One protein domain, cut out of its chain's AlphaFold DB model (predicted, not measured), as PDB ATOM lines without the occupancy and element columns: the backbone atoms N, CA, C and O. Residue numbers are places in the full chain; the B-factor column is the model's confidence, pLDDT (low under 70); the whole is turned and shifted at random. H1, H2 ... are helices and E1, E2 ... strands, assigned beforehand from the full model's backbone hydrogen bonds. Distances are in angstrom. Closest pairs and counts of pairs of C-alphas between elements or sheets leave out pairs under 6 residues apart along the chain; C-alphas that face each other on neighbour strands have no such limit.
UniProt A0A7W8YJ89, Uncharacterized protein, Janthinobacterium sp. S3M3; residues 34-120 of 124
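What this domain is: This is residues 34 to 120 of the 124 residues of an uncharacterized protein of Janthinobacterium sp. S3M3 (UniProt A0A7W8YJ89). The model is one long, twisted wall of six antiparallel strands, with the single helix H1 set across one face over E6. At one end E1 bends and pairs with the short E2; at the other, residues 72 to 87 loop round the E4 edge. The printed part has 87 residues and runs E1, E2, E3, H1, E4, E5, E6; the sheet's order is E2, E1, E3, E6, E5, E4, and the class is mostly strand. It is compact, with a radius of gyration of the C-alphas of 13.8 A, yet elongated, spanning 42 by 22 by 21 A.

Where its parts are: Find C-alpha 35 at (9.976, 16.266, -0.093), where E1, residues 35 to 43, begins; it bends by 74 degrees at residue 40. Next come E2, residues 46 to 48, E3, residues 56 to 62, 19.8 A long, and H1, residues 63 to 71, 12.4 A. Then read E4, residues 88 to 92, E5, residues 95 to 100, and E6, residues 104 to 112, 27.1 A long, ending at C-alpha 112 at (-7.730, 21.270, 2.163).

How they stand to each other: Look first at E1: N 38 and O 58 of E3 are 2.8 A apart, and N 48 of E2 and O 41 are 2.9 A apart. E3 and E6 are antiparallel neighbours, with N 59 and O 109 within hydrogen-bond range at 2.8 A. E4, E5 and E6 form a meander, each strand the antiparallel neighbour of the one before: see N 90 and O 97 at 2.8 A, and N 108 and O 96 at 2.7 A. H1 is on the sheet at a height of 7.2 A, over E6 and across the strands, at 77 degrees to E6 on the local plane; their closest C-alphas, of Ala 66 and Arg 106, are 5.4 A apart. In H1 every O i to N i+4 pair is within hydrogen-bond range.

The domain as a whole: The C-alphas farthest apart, of Gln 52 and Lys 85, are 42.8 A apart. The printed part has no cut; H1 to E4 is the long link, and no printed residue is under 70 in pLDDT.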
ATOM      1  N   GLY A  34      11.605  12.813   2.758       90.50
ATOM      2  CA  GLY A  34      12.156  13.846   1.883       90.50
ATOM      3  C   GLY A  34      11.074  14.368   0.944       90.50
ATOM      4  O   GLY A  34      10.292  13.577   0.413       90.50
ATOM      5  N   GLY A  35      11.012  15.683   0.746       95.00
ATOM      6  CA  GLY A  35       9.976  16.266  -0.093       95.00
ATOM      7  C   GLY A  35       9.946  17.786  -0.117       95.00
ATOM      8  O   GLY A  35      10.709  18.465   0.573       95.00
ATOM      9  N   THR A  36       9.029  18.302  -0.918       97.69
ATOM     10  CA  THR A  36       8.680  19.718  -1.023       97.69
ATOM     11  C   THR A  36       7.183  19.879  -0.790       97.69
ATOM     12  O   THR A  36       6.416  18.916  -0.825       97.69
ATOM     13  N   TYR A  37       6.746  21.098  -0.499       97.88
ATOM     14  CA  TYR A  37       5.329  21.379  -0.333       97.88
ATOM     15  C   TYR A  37       4.972  22.759  -0.872       97.88
ATOM     16  O   TYR A  37       5.821  23.649  -0.956       97.88
ATOM     17  N   LEU A  38       3.695  22.932  -1.193       98.19
ATOM     18  CA  LEU A  38       3.107  24.187  -1.636       98.19
ATOM     19  C   LEU A  38       1.808  24.435  -0.867       98.19
ATOM     20  O   LEU A  38       0.953  23.554  -0.785       98.19
ATOM     21  N   ILE A  39       1.648  25.645  -0.323       98.50
ATOM     22  CA  ILE A  39       0.365  26.120   0.205       98.50
ATOM     23  C   ILE A  39      -0.212  27.128  -0.784       98.50
ATOM     24  O   ILE A  39       0.417  28.153  -1.041       98.50
ATOM     25  N   TYR A  40      -1.406  26.853  -1.299       98.50
ATOM     26  CA  TYR A  40      -2.009  27.605  -2.399       98.50
ATOM     27  C   TYR A  40      -3.512  27.840  -2.198       98.50
ATOM     28  O   TYR A  40      -4.139  27.237  -1.322       98.50
ATOM     29  N   SER A  41      -4.075  28.740  -3.001       98.56
ATOM     30  CA  SER A  41      -5.514  28.857  -3.275       98.56
ATOM     31  C   SER A  41      -5.793  28.542  -4.749       98.56
ATOM     32  O   SER A  41      -4.857  28.430  -5.540       98.56
ATOM     33  N   GLY A  42      -7.060  28.402  -5.133       97.19
ATOM     34  CA  GLY A  42      -7.438  27.970  -6.479       97.19
ATOM     35  C   GLY A  42      -7.312  26.458  -6.658       97.19
ATOM     36  O   GLY A  42      -7.384  25.706  -5.684       97.19
ATOM     37  N   GLU A  43      -7.155  26.014  -7.896       96.19
ATOM     38  CA  GLU A  43      -7.105  24.596  -8.260       96.19
ATOM     39  C   GLU A  43      -5.703  24.216  -8.745       96.19
ATOM     40  O   GLU A  43      -4.898  25.083  -9.079       96.19
ATOM     41  N   LEU A  44      -5.407  22.916  -8.776       95.44
ATOM     42  CA  LEU A  44      -4.145  22.430  -9.334       95.44
ATOM     43  C   LEU A  44      -4.022  22.852 -10.808       95.44
ATOM     44  O   LEU A  44      -4.964  22.661 -11.579       95.44
ATOM     45  N   GLY A  45      -2.880  23.428 -11.186       94.88
ATOM     46  CA  GLY A  45      -2.633  24.019 -12.508       94.88
ATOM     47  C   GLY A  45      -3.085  25.480 -12.678       94.88
ATOM     48  O   GLY A  45      -2.761  26.089 -13.697       94.88
ATOM     49  N   ASP A  46      -3.802  26.053 -11.706       96.81
ATOM     50  CA  ASP A  46      -4.124  27.490 -11.609       96.81
ATOM     51  C   ASP A  46      -3.921  27.970 -10.159       96.81
ATOM     52  O   ASP A  46      -4.783  28.621  -9.549       96.81
ATOM     53  N   GLU A  47      -2.793  27.577  -9.560       97.38
ATOM     54  CA  GLU A  47      -2.472  27.902  -8.177       97.38
ATOM     55  C   GLU A  47      -2.254  29.406  -7.984       97.38
ATOM     56  O   GLU A  47      -1.545  30.082  -8.732       97.38
ATOM     57  N   LYS A  48      -2.829  29.935  -6.903       98.25
ATOM     58  CA  LYS A  48      -2.736  31.346  -6.514       98.25
ATOM     59  C   LYS A  48      -2.192  31.482  -5.101       98.25
ATOM     60  O   LYS A  48      -2.116  30.518  -4.332       98.25
ATOM     61  N   ALA A  49      -1.837  32.714  -4.736       98.19
ATOM     62  CA  ALA A  49      -1.434  33.032  -3.372       98.19
ATOM     63  C   ALA A  49      -2.535  32.599  -2.377       98.19
ATOM     64  O   ALA A  49      -3.717  32.867  -2.618       98.19
ATOM     65  N   PRO A  50      -2.190  31.912  -1.275       98.06
ATOM     66  CA  PRO A  50      -3.175  31.422  -0.315       98.06
ATOM     67  C   PRO A  50      -3.948  32.572   0.338       98.06
ATOM     68  O   PRO A  50      -3.373  33.615   0.651       98.06
ATOM     69  N   THR A  51      -5.240  32.370   0.598       97.88
ATOM     70  CA  THR A  51      -6.119  33.395   1.190       97.88
ATOM     71  C   THR A  51      -6.611  32.986   2.579       97.88
ATOM     72  O   THR A  51      -6.266  31.925   3.103       97.88
ATOM     73  N   GLN A  52      -7.407  33.835   3.236       96.31
ATOM     74  CA  GLN A  52      -8.021  33.459   4.509       96.31
ATOM     75  C   GLN A  52      -9.068  32.357   4.341       96.31
ATOM     76  O   GLN A  52      -9.103  31.464   5.179       96.31
ATOM     77  N   ASP A  53      -9.812  32.316   3.242       97.19
ATOM     78  CA  ASP A  53     -10.903  31.345   3.080       97.19
ATOM     79  C   ASP A  53     -10.533  30.158   2.184       97.19
ATOM     80  O   ASP A  53     -11.190  29.122   2.235       97.19
ATOM     81  N   ASP A  54      -9.427  30.251   1.442       98.38
ATOM     82  CA  ASP A  54      -8.932  29.177   0.584       98.38
ATOM     83  C   ASP A  54      -7.438  28.915   0.809       98.38
ATOM     84  O   ASP A  54      -6.570  29.717   0.448       98.38
ATOM     85  N   ARG A  55      -7.149  27.774   1.445       98.31
ATOM     86  CA  ARG A  55      -5.793  27.258   1.658       98.31
ATOM     87  C   ARG A  55      -5.786  25.755   1.484       98.31
ATOM     88  O   ARG A  55      -6.432  25.022   2.237       98.31
ATOM     89  N   LYS A  56      -4.990  25.305   0.535       98.69
ATOM     90  CA  LYS A  56      -4.752  23.909   0.208       98.69
ATOM     91  C   LYS A  56      -3.260  23.642   0.350       98.69
ATOM     92  O   LYS A  56      -2.449  24.524   0.089       98.69
ATOM     93  N   LEU A  57      -2.906  22.458   0.820       98.62
ATOM     94  CA  LEU A  57      -1.539  21.965   0.906       98.62
ATOM     95  C   LEU A  57      -1.375  20.875  -0.144       98.62
ATOM     96  O   LEU A  57      -2.145  19.917  -0.130       98.62
ATOM     97  N   ALA A  58      -0.368  20.999  -0.996       98.31
ATOM     98  CA  ALA A  58       0.168  19.904  -1.791       98.31
ATOM     99  C   ALA A  58       1.546  19.537  -1.238       98.31
ATOM    100  O   ALA A  58       2.370  20.419  -0.996       98.31
ATOM    101  N   VAL A  59       1.790  18.250  -1.016       98.19
ATOM    102  CA  VAL A  59       3.093  17.713  -0.615       98.19
ATOM    103  C   VAL A  59       3.577  16.789  -1.712       98.19
ATOM    104  O   VAL A  59       2.864  15.861  -2.092       98.19
ATOM    105  N   GLU A  60       4.794  17.025  -2.175       98.25
ATOM    106  CA  GLU A  60       5.536  16.114  -3.028       98.25
ATOM    107  C   GLU A  60       6.571  15.374  -2.179       98.25
ATOM    108  O   GLU A  60       7.448  15.980  -1.570       98.25
ATOM    109  N   ILE A  61       6.484  14.051  -2.162       98.38
ATOM    110  CA  ILE A  61       7.428  13.140  -1.523       98.38
ATOM    111  C   ILE A  61       8.317  12.545  -2.613       98.38
ATOM    112  O   ILE A  61       7.815  12.098  -3.647       98.38
ATOM    113  N   THR A  62       9.626  12.496  -2.369       97.62
ATOM    114  CA  THR A  62      10.620  11.992  -3.331       97.62
ATOM    115  C   THR A  62      11.558  10.959  -2.712       97.62
ATOM    116  O   THR A  62      11.571  10.734  -1.499       97.62
ATOM    117  N   GLY A  63      12.352  10.297  -3.557       95.81
ATOM    118  CA  GLY A  63      13.399   9.369  -3.127       95.81
ATOM    119  C   GLY A  63      12.857   8.054  -2.561       95.81
ATOM    120  O   GLY A  63      11.822   7.551  -2.999       95.81
ATOM    121  N   GLN A  64      13.576   7.478  -1.592       96.06
ATOM    122  CA  GLN A  64      13.227   6.172  -1.020       96.06
ATOM    123  C   GLN A  64      11.815   6.134  -0.401       96.06
ATOM    124  O   GLN A  64      11.085   5.193  -0.707       96.06
ATOM    125  N   PRO A  65      11.362   7.146   0.370       96.94
ATOM    126  CA  PRO A  65       9.991   7.156   0.882       96.94
ATOM    127  C   PRO A  65       8.930   7.112  -0.226       96.94
ATOM    128  O   PRO A  65       7.939   6.397  -0.097       96.94
ATOM    129  N   ALA A  66       9.141   7.824  -1.340       97.94
ATOM    130  CA  ALA A  66       8.221   7.784  -2.477       97.94
ATOM    131  C   ALA A  66       8.176   6.394  -3.122       97.94
ATOM    132  O   ALA A  66       7.099   5.913  -3.464       97.94
ATOM    133  N   LYS A  67       9.331   5.727  -3.245       97.44
ATOM    134  CA  LYS A  67       9.408   4.352  -3.747       97.44
ATOM    135  C   LYS A  67       8.650   3.376  -2.846       97.44
ATOM    136  O   LYS A  67       7.859   2.585  -3.351       97.44
ATOM    137  N   ASP A  68       8.857   3.456  -1.533       96.44
ATOM    138  CA  ASP A  68       8.202   2.574  -0.557       96.44
ATOM    139  C   ASP A  68       6.669   2.726  -0.606       96.44
ATOM    140  O   ASP A  68       5.930   1.734  -0.605       96.44
ATOM    141  N   ILE A  69       6.183   3.968  -0.713       97.38
ATOM    142  CA  ILE A  69       4.756   4.264  -0.891       97.38
ATOM    143  C   ILE A  69       4.266   3.723  -2.238       97.38
ATOM    144  O   ILE A  69       3.286   2.978  -2.270       97.38
ATOM    145  N   PHE A  70       4.947   4.056  -3.340       97.88
ATOM    146  CA  PHE A  70       4.577   3.618  -4.685       97.88
ATOM    147  C   PHE A  70       4.443   2.094  -4.748       97.88
ATOM    148  O   PHE A  70       3.419   1.586  -5.212       97.88
ATOM    149  N   ASP A  71       5.429   1.351  -4.244       97.31
ATOM    150  CA  ASP A  71       5.449  -0.113  -4.288       97.31
ATOM    151  C   ASP A  71       4.284  -0.734  -3.498       97.31
ATOM    152  O   ASP A  71       3.737  -1.755  -3.924       97.31
ATOM    153  N   SER A  72       3.815  -0.050  -2.451       96.88
ATOM    154  CA  SER A  72       2.664  -0.444  -1.628       96.88
ATOM    155  C   SER A  72       1.296  -0.225  -2.302       96.88
ATOM    156  O   SER A  72       0.277  -0.693  -1.796       96.88
ATOM    157  N   MET A  73       1.234   0.465  -3.447       97.00
ATOM    158  CA  MET A  73      -0.022   0.885  -4.099       97.00
ATOM    159  C   MET A  73      -0.486   0.019  -5.288       97.00
ATOM    160  O   MET A  73      -1.320   0.478  -6.071       97.00
ATOM    161  N   TYR A  74       0.029  -1.201  -5.467       92.94
ATOM    162  CA  TYR A  74      -0.306  -2.069  -6.613       92.94
ATOM    163  C   TYR A  74      -1.836  -2.193  -6.878       92.94
ATOM    164  O   TYR A  74      -2.637  -2.172  -5.932       92.94
ATOM    165  N   PRO A  75      -2.296  -2.367  -8.138       95.62
ATOM    166  CA  PRO A  75      -1.553  -2.360  -9.406       95.62
ATOM    167  C   PRO A  75      -1.305  -0.960  -9.979       95.62
ATOM    168  O   PRO A  75      -1.801   0.039  -9.462       95.62
ATOM    169  N   ASP A  76      -0.543  -0.919 -11.072       95.44
ATOM    170  CA  ASP A  76      -0.337   0.286 -11.879       95.44
ATOM    171  C   ASP A  76      -1.657   0.743 -12.524       95.44
ATOM    172  O   ASP A  76      -2.490  -0.069 -12.933       95.44
ATOM    173  N   PHE A  77      -1.837   2.057 -12.611       92.88
ATOM    174  CA  PHE A  77      -2.926   2.708 -13.322       92.88
ATOM    175  C   PHE A  77      -2.553   2.869 -14.799       92.88
ATOM    176  O   PHE A  77      -1.396   3.135 -15.125       92.88
ATOM    177  N   GLN A  78      -3.530   2.706 -15.689       90.19
ATOM    178  CA  GLN A  78      -3.361   2.888 -17.128       90.19
ATOM    179  C   GLN A  78      -4.534   3.708 -17.690       90.19
ATOM    180  O   GLN A  78      -5.677   3.454 -17.297       90.19
ATOM    181  N   PRO A  79      -4.286   4.648 -18.620       87.81
ATOM    182  CA  PRO A  79      -2.967   5.061 -19.117       87.81
ATOM    183  C   PRO A  79      -2.164   5.857 -18.070       87.81
ATOM    184  O   PRO A  79      -2.736   6.393 -17.119       87.81
ATOM    185  N   THR A  80      -0.843   5.933 -18.246       89.00
ATOM    186  CA  THR A  80       0.016   6.821 -17.446       89.00
ATOM    187  C   THR A  80      -0.143   8.279 -17.877       89.00
ATOM    188  O   THR A  80      -0.594   8.570 -18.984       89.00
ATOM    189  N   CYS A  81       0.225   9.196 -16.988       85.25
ATOM    190  CA  CYS A  81       0.139  10.642 -17.175       85.25
ATOM    191  C   CYS A  81       0.918  11.152 -18.395       85.25
ATOM    192  O   CYS A  81       0.407  11.916 -19.204       85.25
ATOM    193  N   SER A  82       2.169  10.713 -18.512       83.62
ATOM    194  CA  SER A  82       3.120  11.125 -19.545       83.62
ATOM    195  C   SER A  82       2.975  10.334 -20.846       83.62
ATOM    196  O   SER A  82       3.357  10.816 -21.908       83.62
ATOM    197  N   GLY A  83       2.474   9.095 -20.771       83.25
ATOM    198  CA  GLY A  83       2.456   8.154 -21.891       83.25
ATOM    199  C   GLY A  83       3.842   7.678 -22.354       83.25
ATOM    200  O   GLY A  83       3.923   6.945 -23.342       83.25
ATOM    201  N   GLU A  84       4.932   8.058 -21.677       88.69
ATOM    202  CA  GLU A  84       6.281   7.650 -22.073       88.69
ATOM    203  C   GLU A  84       6.565   6.186 -21.718       88.69
ATOM    204  O   GLU A  84       6.047   5.603 -20.759       88.69
ATOM    205  N   LYS A  85       7.428   5.551 -22.517       90.94
ATOM    206  CA  LYS A  85       7.776   4.145 -22.325       90.94
ATOM    207  C   LYS A  85       8.553   3.957 -21.022       90.94
ATOM    208  O   LYS A  85       9.672   4.441 -20.885       90.94
ATOM    209  N   GLY A  86       8.014   3.116 -20.145       91.69
ATOM    210  CA  GLY A  86       8.639   2.771 -18.866       91.69
ATOM    211  C   GLY A  86       8.129   3.604 -17.697       91.69
ATOM    212  O   GLY A  86       8.447   3.272 -16.554       91.69
ATOM    213  N   ASP A  87       7.299   4.609 -17.973       94.38
ATOM    214  CA  ASP A  87       6.609   5.346 -16.932       94.38
ATOM    215  C   ASP A  87       5.528   4.496 -16.289       94.38
ATOM    216  O   ASP A  87       4.942   3.594 -16.902       94.38
ATOM    217  N   ARG A  88       5.292   4.766 -15.010       96.56
ATOM    218  CA  ARG A  88       4.315   4.035 -14.215       96.56
ATOM    219  C   ARG A  88       3.587   5.001 -13.307       96.56
ATOM    220  O   ARG A  88       4.219   5.749 -12.570       96.56
ATOM    221  N   ASP A  89       2.270   4.876 -13.280       96.06
ATOM    222  CA  ASP A  89       1.409   5.644 -12.394       96.06
ATOM    223  C   ASP A  89       0.717   4.708 -11.418       96.06
ATOM    224  O   ASP A  89       0.304   3.604 -11.777       96.06
ATOM    225  N   ARG A  90       0.509   5.168 -10.189       96.81
ATOM    226  CA  ARG A  90      -0.367   4.512  -9.217       96.81
ATOM    227  C   ARG A  90      -1.236   5.549  -8.539       96.81
ATOM    228  O   ARG A  90      -0.750   6.564  -8.047       96.81
ATOM    229  N   ARG A  91      -2.542   5.285  -8.516       95.00
ATOM    230  CA  ARG A  91      -3.555   6.203  -7.986       95.00
ATOM    231  C   ARG A  91      -4.480   5.446  -7.042       95.00
ATOM    232  O   ARG A  91      -5.041   4.418  -7.426       95.00
ATOM    233  N   LYS A  92      -4.631   5.936  -5.810       95.50
ATOM    234  CA  LYS A  92      -5.572   5.408  -4.804       95.50
ATOM    235  C   LYS A  92      -6.221   6.576  -4.070       95.50
ATOM    236  O   LYS A  92      -5.573   7.257  -3.278       95.50
ATOM    237  N   GLY A  93      -7.504   6.821  -4.340       94.75
ATOM    238  CA  GLY A  93      -8.160   8.043  -3.872       94.75
ATOM    239  C   GLY A  93      -7.395   9.272  -4.367       94.75
ATOM    240  O   GLY A  93      -7.161   9.403  -5.564       94.75
ATOM    241  N   ASN A  94      -6.959  10.125  -3.440       96.62
ATOM    242  CA  ASN A  94      -6.179  11.324  -3.753       96.62
ATOM    243  C   ASN A  94      -4.653  11.139  -3.669       96.62
ATOM    244  O   ASN A  94      -3.918  12.097  -3.910       96.62
ATOM    245  N   LEU A  95      -4.171   9.949  -3.295       97.00
ATOM    246  CA  LEU A  95      -2.747   9.637  -3.348       97.00
ATOM    247  C   LEU A  95      -2.382   9.284  -4.787       97.00
ATOM    248  O   LEU A  95      -2.914   8.324  -5.357       97.00
ATOM    249  N   TYR A  96      -1.460  10.056  -5.349       96.94
ATOM    250  CA  TYR A  96      -0.964   9.875  -6.703       96.94
ATOM    251  C   TYR A  96       0.551   9.714  -6.669       96.94
ATOM    252  O   TYR A  96       1.246  10.600  -6.186       96.94
ATOM    253  N   CYS A  97       1.067   8.598  -7.172       97.50
ATOM    254  CA  CYS A  97       2.496   8.380  -7.311       97.50
ATOM    255  C   CYS A  97       2.872   8.041  -8.751       97.50
ATOM    256  O   CYS A  97       2.121   7.367  -9.459       97.50
ATOM    257  N   THR A  98       4.063   8.470  -9.145       96.94
ATOM    258  CA  THR A  98       4.666   8.233 -10.454       96.94
ATOM    259  C   THR A  98       6.058   7.644 -10.292       96.94
ATOM    260  O   THR A  98       6.745   7.863  -9.288       96.94
ATOM    261  N   PHE A  99       6.473   6.897 -11.302       96.88
ATOM    262  CA  PHE A  99       7.861   6.564 -11.559       96.88
ATOM    263  C   PHE A  99       8.185   6.962 -12.992       96.88
ATOM    264  O   PHE A  99       7.521   6.493 -13.917       96.88
ATOM    265  N   HIS A 100       9.236   7.760 -13.143       94.81
ATOM    266  CA  HIS A 100       9.849   8.069 -14.427       94.81
ATOM    267  C   HIS A 100      11.296   7.558 -14.432       94.81
ATOM    268  O   HIS A 100      12.030   7.850 -13.480       94.81
ATOM    269  N   PRO A 101      11.778   6.864 -15.482       93.19
ATOM    270  CA  PRO A 101      13.153   6.367 -15.538       93.19
ATOM    271  C   PRO A 101      14.230   7.443 -15.324       93.19
ATOM    272  O   PRO A 101      15.287   7.141 -14.774       93.19
ATOM    273  N   GLY A 102      13.966   8.690 -15.736       91.06
ATOM    274  CA  GLY A 102      14.915   9.803 -15.628       91.06
ATOM    275  C   GLY A 102      14.900  10.558 -14.294       91.06
ATOM    276  O   GLY A 102      15.931  11.095 -13.897       91.06
ATOM    277  N   SER A 103      13.760  10.611 -13.597       90.75
ATOM    278  CA  SER A 103      13.584  11.425 -12.378       90.75
ATOM    279  C   SER A 103      13.194  10.620 -11.132       90.75
ATOM    280  O   SER A 103      13.174  11.160 -10.027       90.75
ATOM    281  N   GLY A 104      12.967   9.314 -11.279       95.75
ATOM    282  CA  GLY A 104      12.685   8.393 -10.186       95.75
ATOM    283  C   GLY A 104      11.242   8.456  -9.687       95.75
ATOM    284  O   GLY A 104      10.312   8.746 -10.438       95.75
ATOM    285  N   TYR A 105      11.062   8.110  -8.409       97.44
ATOM    286  CA  TYR A 105       9.753   8.018  -7.765       97.44
ATOM    287  C   TYR A 105       9.327   9.351  -7.156       97.44
ATOM    288  O   TYR A 105      10.096   9.986  -6.424       97.44
ATOM    289  N   ARG A 106       8.070   9.722  -7.395       97.44
ATOM    290  CA  ARG A 106       7.408  10.886  -6.800       97.44
ATOM    291  C   ARG A 106       6.021  10.495  -6.316       97.44
ATOM    292  O   ARG A 106       5.317   9.761  -7.001       97.44
ATOM    293  N   CYS A 107       5.618  10.993  -5.157       98.06
ATOM    294  CA  CYS A 107       4.276  10.806  -4.611       98.06
ATOM    295  C   CYS A 107       3.691  12.143  -4.177       98.06
ATOM    296  O   CYS A 107       4.383  12.956  -3.577       98.06
ATOM    297  N   PHE A 108       2.407  12.345  -4.434       98.00
ATOM    298  CA  PHE A 108       1.704  13.593  -4.198       98.00
ATOM    299  C   PHE A 108       0.505  13.362  -3.286       98.00
ATOM    300  O   PHE A 108      -0.306  12.459  -3.514       98.00
ATOM    301  N   ILE A 109       0.387  14.202  -2.260       97.62
ATOM    302  CA  ILE A 109      -0.733  14.210  -1.314       97.62
ATOM    303  C   ILE A 109      -1.281  15.630  -1.239       97.62
ATOM    304  O   ILE A 109      -0.512  16.583  -1.137       97.62
ATOM    305  N   GLY A 110      -2.606  15.765  -1.260       98.12
ATOM    306  CA  GLY A 110      -3.284  17.042  -1.084       98.12
ATOM    307  C   GLY A 110      -4.199  17.069   0.140       98.12
ATOM    308  O   GLY A 110      -4.877  16.087   0.468       98.12
ATOM    309  N   LEU A 111      -4.248  18.219   0.811       98.50
ATOM    310  CA  LEU A 111      -5.148  18.495   1.932       98.50
ATOM    311  C   LEU A 111      -5.765  19.886   1.792       98.50
ATOM    312  O   LEU A 111      -5.058  20.876   1.625       98.50
ATOM    313  N   ASN A 112      -7.084  19.987   1.930       98.31
ATOM    314  CA  ASN A 112      -7.730  21.270   2.163       98.31
ATOM    315  C   ASN A 112      -7.549  21.641   3.644       98.31
ATOM    316  O   ASN A 112      -8.064  20.966   4.534       98.31
ATOM    317  N   LEU A 113      -6.825  22.727   3.920       98.31
ATOM    318  CA  LEU A 113      -6.456  23.127   5.283       98.31
ATOM    319  C   LEU A 113      -7.595  23.817   6.049       98.31
ATOM    320  O   LEU A 113      -7.424  24.158   7.218       98.31
ATOM    321  N   ARG A 114      -8.744  24.059   5.412       97.38
ATOM    322  CA  ARG A 114      -9.919  24.672   6.052       97.38
ATOM    323  C   ARG A 114     -10.855  23.650   6.666       97.38
ATOM    324  O   ARG A 114     -11.497  23.942   7.665       97.38
ATOM    325  N   ASN A 115     -10.915  22.457   6.088       97.44
ATOM    326  CA  ASN A 115     -11.816  21.400   6.542       97.44
ATOM    327  C   ASN A 115     -11.121  20.047   6.762       97.44
ATOM    328  O   ASN A 115     -11.783  19.084   7.134       97.44
ATOM    329  N   GLY A 116      -9.810  19.951   6.526       97.50
ATOM    330  CA  GLY A 116      -9.030  18.723   6.697       97.50
ATOM    331  C   GLY A 116      -9.300  17.649   5.640       97.50
ATOM    332  O   GLY A 116      -8.783  16.538   5.753       97.50
ATOM    333  N   LYS A 117     -10.101  17.938   4.608       98.31
ATOM    334  CA  LYS A 117     -10.450  16.960   3.576       98.31
ATOM    335  C   LYS A 117      -9.229  16.642   2.713       98.31
ATOM    336  O   LYS A 117      -8.564  17.547   2.209       98.31
ATOM    337  N   SER A 118      -8.987  15.354   2.478       97.88
ATOM    338  CA  SER A 118      -8.038  14.918   1.455       97.88
ATOM    339  C   SER A 118      -8.518  15.344   0.065       97.88
ATOM    340  O   SER A 118      -9.682  15.142  -0.294       97.88
ATOM    341  N   ILE A 119      -7.608  15.923  -0.708       98.19
ATOM    342  CA  ILE A 119      -7.799  16.381  -2.090       98.19
ATOM    343  C   ILE A 119      -6.599  15.930  -2.927       98.19
ATOM    344  O   ILE A 119      -5.583  15.521  -2.363       98.19
ATOM    345  N   ALA A 120      -6.695  15.985  -4.253       96.62
ATOM    346  CA  ALA A 120      -5.551  15.702  -5.115       96.62
ATOM    347  C   ALA A 120      -4.372  16.639  -4.780       96.62
ATOM    348  O   ALA A 120      -4.575  17.812  -4.464       96.62
TER     349      ALA A 120